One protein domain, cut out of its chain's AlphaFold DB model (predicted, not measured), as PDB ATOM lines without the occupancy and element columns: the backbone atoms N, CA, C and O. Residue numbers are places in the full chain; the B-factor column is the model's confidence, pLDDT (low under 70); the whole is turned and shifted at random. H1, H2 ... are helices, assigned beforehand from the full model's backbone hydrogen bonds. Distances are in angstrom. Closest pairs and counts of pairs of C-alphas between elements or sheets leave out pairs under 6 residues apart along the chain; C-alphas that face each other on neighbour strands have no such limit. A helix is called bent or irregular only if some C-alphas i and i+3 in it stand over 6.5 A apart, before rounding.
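AT A GLANCE: This is residues 48 to 115 of the 116 residues of the protein "Hypothetical protein" of Chrysotila carterae (UniProt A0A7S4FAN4). An open, flat frame with few contacts: the longest helix, H2, runs back from H1 toward the first printed residues, and H1 stands across one end without meeting it. The unnamed residues 48 to 73 loop round at the far end, where residues 52 to 57 stick out, and then run along the length of the frame to H1. The printed part has 68 residues with two named helices, H1 then H2, and no named strand; the class is all helix, though under half of the residues, 29 of 68, are in named elements. It is only just extended, close to loose, with a radius of gyration of the C-alphas of 16.9 A, and spans 49 by 28 by 15 A.

IN THESE COORDINATES: H2 is residues 99 to 114, 20.4 A from first to last C-alpha; it begins with C-alpha 99 at (-30.682, 21.984, -49.632) and ends with C-alpha 114 at (-44.925, 36.585, -49.062). H1 is residues 74 to 86, 18.5 A long, and begins with C-alpha 74 at (-26.723, 11.512, -43.464).

HOW THE PARTS SIT: H2 and H1 are apart, with no C-alpha of the one within 8 A of the other. Residues 106 to 114 of H2 stand free. H2 is neither bent nor irregular, but only just: C-alphas 111 and 114 are 6.3 A apart. In H1 every O i to N i+4 pair is within hydrogen-bond range; in H2 11 of 12 are.

THE WHOLE: The C-alphas of Gly 55 and Pro 74, the two farthest apart, are 51.3 A apart, while those of Asp 48 and Ile 115, the first and last printed, are 11.8 A apart. Residues 87 to 98 form a long link from H1 to H2, and residues 63 to 70 and 85 to 90 also stand free. The printed part has no cut. Its mean pLDDT is 70.6, with residues 51 to 54, 67, 69 to 97 and 115 under 70.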
ATOM      1  N   ASP A  48     -37.984  49.314 -47.253       85.50
ATOM      2  CA  ASP A  48     -39.261  50.022 -47.227       85.50
ATOM      3  C   ASP A  48     -40.257  49.330 -48.171       85.50
ATOM      4  O   ASP A  48     -39.928  48.968 -49.304       85.50
ATOM      5  N   ALA A  49     -41.502  49.132 -47.727       80.75
ATOM      6  CA  ALA A  49     -42.526  48.602 -48.622       80.75
ATOM      7  C   ALA A  49     -42.838  49.594 -49.747       80.75
ATOM      8  O   ALA A  49     -43.226  50.739 -49.515       80.75
ATOM      9  N   HIS A  50     -42.756  49.122 -50.993       73.25
ATOM     10  CA  HIS A  50     -43.065  49.940 -52.166       73.25
ATOM     11  C   HIS A  50     -44.578  50.205 -52.325       73.25
ATOM     12  O   HIS A  50     -44.981  51.157 -53.001       73.25
ATOM     13  N   ARG A  51     -45.448  49.371 -51.736       69.38
ATOM     14  CA  ARG A  51     -46.899  49.601 -51.752       69.38
ATOM     15  C   ARG A  51     -47.326  50.398 -50.517       69.38
ATOM     16  O   ARG A  51     -47.132  49.917 -49.405       69.38
ATOM     17  N   PRO A  52     -47.964  51.569 -50.688       63.16
ATOM     18  CA  PRO A  52     -48.570  52.269 -49.569       63.16
ATOM     19  C   PRO A  52     -49.770  51.466 -49.056       63.16
ATOM     20  O   PRO A  52     -50.661  51.099 -49.830       63.16
ATOM     21  N   VAL A  53     -49.810  51.215 -47.749       65.00
ATOM     22  CA  VAL A  53     -50.989  50.653 -47.088       65.00
ATOM     23  C   VAL A  53     -52.124  51.670 -47.223       65.00
ATOM     24  O   VAL A  53     -52.001  52.814 -46.785       65.00
ATOM     25  N   VAL A  54     -53.237  51.289 -47.858       64.19
ATOM     26  CA  VAL A  54     -54.392  52.186 -48.010       64.19
ATOM     27  C   VAL A  54     -54.958  52.491 -46.621       64.19
ATOM     28  O   VAL A  54     -55.591  51.639 -46.004       64.19
ATOM     29  N   GLY A  55     -54.718  53.711 -46.131       71.56
ATOM     30  CA  GLY A  55     -55.147  54.158 -44.801       71.56
ATOM     31  C   GLY A  55     -54.275  53.669 -43.639       71.56
ATOM     32  O   GLY A  55     -54.721  53.756 -42.497       71.56
ATOM     33  N   GLY A  56     -53.071  53.152 -43.911       70.19
ATOM     34  CA  GLY A  56     -52.130  52.684 -42.891       70.19
ATOM     35  C   GLY A  56     -50.831  53.486 -42.840       70.19
ATOM     36  O   GLY A  56     -50.566  54.339 -43.687       70.19
ATOM     37  N   GLU A  57     -50.021  53.187 -41.827       73.25
ATOM     38  CA  GLU A  57     -48.665  53.715 -41.691       73.25
ATOM     39  C   GLU A  57     -47.704  53.004 -42.662       73.25
ATOM     40  O   GLU A  57     -47.922  51.838 -43.000       73.25
ATOM     41  N   PRO A  58     -46.636  53.678 -43.122       75.69
ATOM     42  CA  PRO A  58     -45.617  53.059 -43.961       75.69
ATOM     43  C   PRO A  58     -44.931  51.893 -43.235       75.69
ATOM     44  O   PRO A  58     -44.486  52.023 -42.094       75.69
ATOM     45  N   GLU A  59     -44.823  50.756 -43.920       82.25
ATOM     46  CA  GLU A  59     -44.237  49.534 -43.373       82.25
ATOM     47  C   GLU A  59     -42.746  49.429 -43.701       82.25
ATOM     48  O   GLU A  59     -42.311  49.709 -44.822       82.25
ATOM     49  N   ARG A  60     -41.969  48.980 -42.710       85.31
ATOM     50  CA  ARG A  60     -40.535  48.710 -42.837       85.31
ATOM     51  C   ARG A  60     -40.225  47.282 -42.435       85.31
ATOM     52  O   ARG A  60     -40.707  46.804 -41.407       85.31
ATOM     53  N   TYR A  61     -39.359  46.639 -43.205       82.56
ATOM     54  CA  TYR A  61     -39.028  45.231 -43.060       82.56
ATOM     55  C   TYR A  61     -37.552  45.043 -42.713       82.56
ATOM     56  O   TYR A  61     -36.663  45.617 -43.342       82.56
ATOM     57  N   PHE A  62     -37.297  44.184 -41.727       85.69
ATOM     58  CA  PHE A  62     -35.969  43.678 -41.395       85.69
ATOM     59  C   PHE A  62     -35.949  42.183 -41.684       85.69
ATOM     60  O   PHE A  62     -36.636  41.406 -41.021       85.69
ATOM     61  N   LEU A  63     -35.176  41.784 -42.688       83.25
ATOM     62  CA  LEU A  63     -35.113  40.402 -43.142       83.25
ATOM     63  C   LEU A  63     -33.759  39.788 -42.801       83.25
ATOM     64  O   LEU A  63     -32.713  40.424 -42.932       83.25
ATOM     65  N   GLY A  64     -33.779  38.522 -42.396       81.75
ATOM     66  CA  GLY A  64     -32.578  37.749 -42.129       81.75
ATOM     67  C   GLY A  64     -32.832  36.269 -42.361       81.75
ATOM     68  O   GLY A  64     -33.832  35.727 -41.896       81.75
ATOM     69  N   ILE A  65     -31.913  35.612 -43.069       81.00
ATOM     70  CA  ILE A  65     -31.914  34.152 -43.170       81.00
ATOM     71  C   ILE A  65     -31.300  33.613 -41.880       81.00
ATOM     72  O   ILE A  65     -30.140  33.887 -41.565       81.00
ATOM     73  N   ILE A  66     -32.095  32.865 -41.127       77.19
ATOM     74  CA  ILE A  66     -31.684  32.219 -39.879       77.19
ATOM     75  C   ILE A  66     -31.415  30.729 -40.113       77.19
ATOM     76  O   ILE A  66     -31.811  30.176 -41.133       77.19
ATOM     77  N   ASP A  67     -30.734  30.089 -39.162       65.06
ATOM     78  CA  ASP A  67     -30.439  28.645 -39.177       65.06
ATOM     79  C   ASP A  67     -29.669  28.154 -40.427       65.06
ATOM     80  O   ASP A  67     -29.895  27.078 -40.964       65.06
ATOM     81  N   ILE A  68     -28.702  28.950 -40.900       71.62
ATOM     82  CA  ILE A  68     -27.853  28.611 -42.063       71.62
ATOM     83  C   ILE A  68     -26.764  27.566 -41.766       71.62
ATOM     84  O   ILE A  68     -26.068  27.116 -42.674       71.62
ATOM     85  N   LEU A  69     -26.556  27.222 -40.490       64.31
ATOM     86  CA  LEU A  69     -25.470  26.340 -40.044       64.31
ATOM     87  C   LEU A  69     -25.925  24.894 -39.813       64.31
ATOM     88  O   LEU A  69     -25.119  24.068 -39.373       64.31
ATOM     89  N   THR A  70     -27.181  24.549 -40.114       62.22
ATOM     90  CA  THR A  70     -27.630  23.157 -40.051       62.22
ATOM     91  C   THR A  70     -27.009  22.364 -41.203       62.22
ATOM     92  O   THR A  70     -27.526  22.308 -42.318       62.22
ATOM     93  N   ALA A  71     -25.864  21.731 -40.947       59.91
ATOM     94  CA  ALA A  71     -25.243  20.847 -41.924       59.91
ATOM     95  C   ALA A  71     -26.184  19.672 -42.242       59.91
ATOM     96  O   ALA A  71     -26.656  18.965 -41.345       59.91
ATOM     97  N   TRP A  72     -26.431  19.443 -43.533       60.59
ATOM     98  CA  TRP A  72     -27.195  18.296 -44.010       60.59
ATOM     99  C   TRP A  72     -26.405  17.008 -43.751       60.59
ATOM    100  O   TRP A  72     -25.538  16.617 -44.533       60.59
ATOM    101  N   SER A  73     -26.656  16.369 -42.610       60.69
ATOM    102  CA  SER A  73     -26.003  15.115 -42.237       60.69
ATOM    103  C   SER A  73     -26.742  13.900 -42.823       60.69
ATOM    104  O   SER A  73     -27.952  13.958 -43.052       60.69
ATOM    105  N   PRO A  74     -26.070  12.748 -43.015       59.03
ATOM    106  CA  PRO A  74     -26.723  11.512 -43.464       59.03
ATOM    107  C   PRO A  74     -27.874  11.065 -42.546       59.03
ATOM    108  O   PRO A  74     -28.853  10.485 -43.008       59.03
ATOM    109  N   ALA A  75     -27.795  11.390 -41.251       63.28
ATOM    110  CA  ALA A  75     -28.865  11.137 -40.288       63.28
ATOM    111  C   ALA A  75     -30.147  11.921 -40.625       63.28
ATOM    112  O   ALA A  75     -31.249  11.385 -40.502       63.28
ATOM    113  N   LYS A  76     -30.012  13.157 -41.125       63.31
ATOM    114  CA  LYS A  76     -31.141  13.977 -41.592       63.31
ATOM    115  C   LYS A  76     -31.752  13.449 -42.885       63.31
ATOM    116  O   LYS A  76     -32.966  13.513 -43.040       63.31
ATOM    117  N   LEU A  77     -30.945  12.847 -43.758       64.38
ATOM    118  CA  LEU A  77     -31.440  12.161 -44.952       64.38
ATOM    119  C   LEU A  77     -32.268  10.916 -44.591       64.38
ATOM    120  O   LEU A  77     -33.322  10.693 -45.180       64.38
ATOM    121  N   GLY A  78     -31.851  10.150 -43.579       61.91
ATOM    122  CA  GLY A  78     -32.658   9.047 -43.043       61.91
ATOM    123  C   GLY A  78     -33.996   9.526 -42.468       61.91
ATOM    124  O   GLY A  78     -35.042   8.943 -42.750       61.91
ATOM    125  N   GLU A  79     -33.980  10.640 -41.733       65.19
ATOM    126  CA  GLU A  79     -35.190  11.279 -41.207       65.19
ATOM    127  C   GLU A  79     -36.114  11.784 -42.333       65.19
ATOM    128  O   GLU A  79     -37.329  11.619 -42.243       65.19
ATOM    129  N   SER A  80     -35.553  12.341 -43.415       63.28
ATOM    130  CA  SER A  80     -36.293  12.723 -44.629       63.28
ATOM    131  C   SER A  80     -36.987  11.541 -45.280       63.28
ATOM    132  O   SER A  80     -38.176  11.628 -45.571       63.28
ATOM    133  N   VAL A  81     -36.262  10.444 -45.509       65.62
ATOM    134  CA  VAL A  81     -36.808   9.250 -46.168       65.62
ATOM    135  C   VAL A  81     -37.911   8.633 -45.316       65.62
ATOM    136  O   VAL A  81     -38.974   8.299 -45.837       65.62
ATOM    137  N   LEU A  82     -37.703   8.556 -43.997       68.62
ATOM    138  CA  LEU A  82     -38.722   8.073 -43.073       68.62
ATOM    139  C   LEU A  82     -39.959   8.978 -43.101       68.62
ATOM    140  O   LEU A  82     -41.057   8.491 -43.336       68.62
ATOM    141  N   LYS A  83     -39.797  10.299 -42.955       65.75
ATOM    142  CA  LYS A  83     -40.919  11.255 -42.978       65.75
ATOM    143  C   LYS A  83     -41.669  11.264 -44.314       65.75
ATOM    144  O   LYS A  83     -42.893  11.365 -44.311       65.75
ATOM    145  N   GLN A  84     -40.969  11.115 -45.439       63.09
ATOM    146  CA  GLN A  84     -41.585  10.994 -46.764       63.09
ATOM    147  C   GLN A  84     -42.365   9.682 -46.933       63.09
ATOM    148  O   GLN A  84     -43.390   9.675 -47.617       63.09
ATOM    149  N   ALA A  85     -41.914   8.592 -46.307       64.81
ATOM    150  CA  ALA A  85     -42.635   7.323 -46.298       64.81
ATOM    151  C   ALA A  85     -43.886   7.370 -45.402       64.81
ATOM    152  O   ALA A  85     -44.920   6.817 -45.774       64.81
ATOM    153  N   THR A  86     -43.823   8.057 -44.255       67.88
ATOM    154  CA  THR A  86     -44.954   8.160 -43.312       67.88
ATOM    155  C   THR A  86     -46.013   9.182 -43.740       67.88
ATOM    156  O   THR A  86     -47.177   9.045 -43.368       67.88
ATOM    157  N   HIS A  87     -45.646  10.191 -44.541       59.22
ATOM    158  CA  HIS A  87     -46.558  11.249 -45.002       59.22
ATOM    159  C   HIS A  87     -46.555  11.411 -46.535       59.22
ATOM    160  O   HIS A  87     -46.147  12.453 -47.055       59.22
ATOM    161  N   PRO A  88     -47.045  10.410 -47.292       59.03
ATOM    162  CA  PRO A  88     -46.978  10.406 -48.756       59.03
ATOM    163  C   PRO A  88     -47.803  11.518 -49.427       59.03
ATOM    164  O   PRO A  88     -47.509  11.882 -50.564       59.03
ATOM    165  N   THR A  89     -48.800  12.084 -48.739       58.19
ATOM    166  CA  THR A  89     -49.669  13.163 -49.238       58.19
ATOM    167  C   THR A  89     -49.182  14.580 -48.901       58.19
ATOM    168  O   THR A  89     -49.750  15.534 -49.416       58.19
ATOM    169  N   GLN A  90     -48.126  14.746 -48.089       58.25
ATOM    170  CA  GLN A  90     -47.563  16.058 -47.707       58.25
ATOM    171  C   GLN A  90     -46.112  16.238 -48.179       58.25
ATOM    172  O   GLN A  90     -45.279  16.811 -47.476       58.25
ATOM    173  N   ARG A  91     -45.784  15.758 -49.384       54.91
ATOM    174  CA  ARG A  91     -44.419  15.858 -49.936       54.91
ATOM    175  C   ARG A  91     -43.886  17.296 -49.971       54.91
ATOM    176  O   ARG A  91     -42.714  17.505 -49.674       54.91
ATOM    177  N   ASP A  92     -44.761  18.269 -50.213       56.12
ATOM    178  CA  ASP A  92     -44.412  19.692 -50.294       56.12
ATOM    179  C   ASP A  92     -44.399  20.420 -48.940       56.12
ATOM    180  O   ASP A  92     -44.092  21.607 -48.893       56.12
ATOM    181  N   GLY A  93     -44.720  19.740 -47.831       53.03
ATOM    182  CA  GLY A  93     -44.704  20.311 -46.475       53.03
ATOM    183  C   GLY A  93     -43.465  19.934 -45.658       53.03
ATOM    184  O   GLY A  93     -43.172  20.548 -44.634       53.03
ATOM    185  N   VAL A  94     -42.696  18.937 -46.103       59.47
ATOM    186  CA  VAL A  94     -41.566  18.415 -45.325       59.47
ATOM    187  C   VAL A  94     -40.349  19.327 -45.502       59.47
ATOM    188  O   VAL A  94     -39.835  19.487 -46.606       59.47
ATOM    189  N   SER A  95     -39.891  19.946 -44.409       59.06
ATOM    190  CA  SER A  95     -38.680  20.792 -44.364       59.06
ATOM    191  C   SER A  95     -37.390  19.981 -44.567       59.06
ATOM    192  O   SER A  95     -36.388  20.482 -45.070       59.06
ATOM    193  N   CYS A  96     -37.433  18.679 -44.275       61.06
ATOM    194  CA  CYS A  96     -36.332  17.764 -44.535       61.06
ATOM    195  C   CYS A  96     -36.280  17.404 -46.037       61.06
ATOM    196  O   CYS A  96     -36.643  16.293 -46.430       61.06
ATOM    197  N   VAL A  97     -35.815  18.324 -46.877       68.44
ATOM    198  CA  VAL A  97     -35.492  18.091 -48.294       68.44
ATOM    199  C   VAL A  97     -34.045  18.501 -48.574       68.44
ATOM    200  O   VAL A  97     -33.495  19.308 -47.824       68.44
ATOM    201  N   PRO A  98     -33.410  17.963 -49.632       70.50
ATOM    202  CA  PRO A  98     -32.079  18.397 -50.030       70.50
ATOM    203  C   PRO A  98     -31.970  19.931 -50.122       70.50
ATOM    204  O   PRO A  98     -32.926  20.569 -50.569       70.50
ATOM    205  N   PRO A  99     -30.820  20.529 -49.760       72.94
ATOM    206  CA  PRO A  99     -30.682  21.984 -49.632       72.94
ATOM    207  C   PRO A  99     -31.104  22.781 -50.874       72.94
ATOM    208  O   PRO A  99     -31.705  23.840 -50.748       72.94
ATOM    209  N   HIS A 100     -30.841  22.249 -52.072       77.50
ATOM    210  CA  HIS A 100     -31.241  22.878 -53.334       77.50
ATOM    211  C   HIS A 100     -32.767  22.952 -53.484       77.50
ATOM    212  O   HIS A 100     -33.302  24.010 -53.787       77.50
ATOM    213  N   HIS A 101     -33.484  21.870 -53.167       76.75
ATOM    214  CA  HIS A 101     -34.945  21.854 -53.203       76.75
ATOM    215  C   HIS A 101     -35.574  22.731 -52.118       76.75
ATOM    216  O   HIS A 101     -36.656  23.280 -52.320       76.75
ATOM    217  N   TYR A 102     -34.920  22.864 -50.959       78.38
ATOM    218  CA  TYR A 102     -35.361  23.817 -49.943       78.38
ATOM    219  C   TYR A 102     -35.213  25.256 -50.446       78.38
ATOM    220  O   TYR A 102     -36.154  26.032 -50.314       78.38
ATOM    221  N   ALA A 103     -34.073  25.592 -51.060       80.44
ATOM    222  CA  ALA A 103     -33.818  26.922 -51.607       80.44
ATOM    223  C   ALA A 103     -34.842  27.308 -52.686       80.44
ATOM    224  O   ALA A 103     -35.434  28.375 -52.586       80.44
ATOM    225  N   GLU A 104     -35.133  26.415 -53.637       82.88
ATOM    226  CA  GLU A 104     -36.146  26.646 -54.682       82.88
ATOM    227  C   GLU A 104     -37.548  26.873 -54.094       82.88
ATOM    228  O   GLU A 104     -38.285  27.761 -54.521       82.88
ATOM    229  N   ARG A 105     -37.935  26.080 -53.085       82.00
ATOM    230  CA  ARG A 105     -39.229  26.243 -52.403       82.00
ATOM    231  C   ARG A 105     -39.295  27.538 -51.607       82.00
ATOM    232  O   ARG A 105     -40.344  28.177 -51.597       82.00
ATOM    233  N   PHE A 106     -38.203  27.888 -50.936       82.81
ATOM    234  CA  PHE A 106     -38.091  29.120 -50.173       82.81
ATOM    235  C   PHE A 106     -38.179  30.333 -51.096       82.81
ATOM    236  O   PHE A 106     -38.976  31.219 -50.827       82.81
ATOM    237  N   GLU A 107     -37.433  30.345 -52.202       84.69
ATOM    238  CA  GLU A 107     -37.468  31.426 -53.189       84.69
ATOM    239  C   GLU A 107     -38.870  31.602 -53.772       84.69
ATOM    240  O   GLU A 107     -39.376  32.721 -53.790       84.69
ATOM    241  N   ARG A 108     -39.532  30.502 -54.154       84.38
ATOM    242  CA  ARG A 108     -40.906  30.538 -54.667       84.38
ATOM    243  C   ARG A 108     -41.891  31.104 -53.644       84.38
ATOM    244  O   ARG A 108     -42.644  32.010 -53.965       84.38
ATOM    245  N   ALA A 109     -41.891  30.593 -52.413       82.31
ATOM    246  CA  ALA A 109     -42.799  31.085 -51.373       82.31
ATOM    247  C   ALA A 109     -42.512  32.553 -51.020       82.31
ATOM    248  O   ALA A 109     -43.427  33.362 -50.888       82.31
ATOM    249  N   PHE A 110     -41.231  32.909 -50.912       82.56
ATOM    250  CA  PHE A 110     -40.813  34.262 -50.588       82.56
ATOM    251  C   PHE A 110     -41.238  35.249 -51.681       82.56
ATOM    252  O   PHE A 110     -41.875  36.244 -51.356       82.56
ATOM    253  N   CYS A 111     -40.950  34.955 -52.954       81.50
ATOM    254  CA  CYS A 111     -41.214  35.861 -54.076       81.50
ATOM    255  C   CYS A 111     -42.682  35.899 -54.512       81.50
ATOM    256  O   CYS A 111     -43.191  36.977 -54.805       81.50
ATOM    257  N   ASP A 112     -43.357  34.748 -54.556       80.19
ATOM    258  CA  ASP A 112     -44.684  34.651 -55.175       80.19
ATOM    259  C   ASP A 112     -45.829  34.814 -54.167       80.19
ATOM    260  O   ASP A 112     -46.949  35.133 -54.565       80.19
ATOM    261  N   GLU A 113     -45.581  34.580 -52.875       76.75
ATOM    262  CA  GLU A 113     -46.631  34.566 -51.848       76.75
ATOM    263  C   GLU A 113     -46.403  35.607 -50.751       76.75
ATOM    264  O   GLU A 113     -47.348  36.283 -50.349       76.75
ATOM    265  N   TRP A 114     -45.174  35.747 -50.243       74.19
ATOM    266  CA  TRP A 114     -44.925  36.585 -49.062       74.19
ATOM    267  C   TRP A 114     -44.626  38.048 -49.389       74.19
ATOM    268  O   TRP A 114     -44.929  38.908 -48.566       74.19
ATOM    269  N   ILE A 115     -44.030  38.335 -50.552       68.94
ATOM    270  CA  ILE A 115     -43.636  39.703 -50.943       68.94
ATOM    271  C   ILE A 115     -44.335  40.230 -52.215       68.94
ATOM    272  O   ILE A 115     -43.968  41.305 -52.692       68.94
TER     273      ILE A 115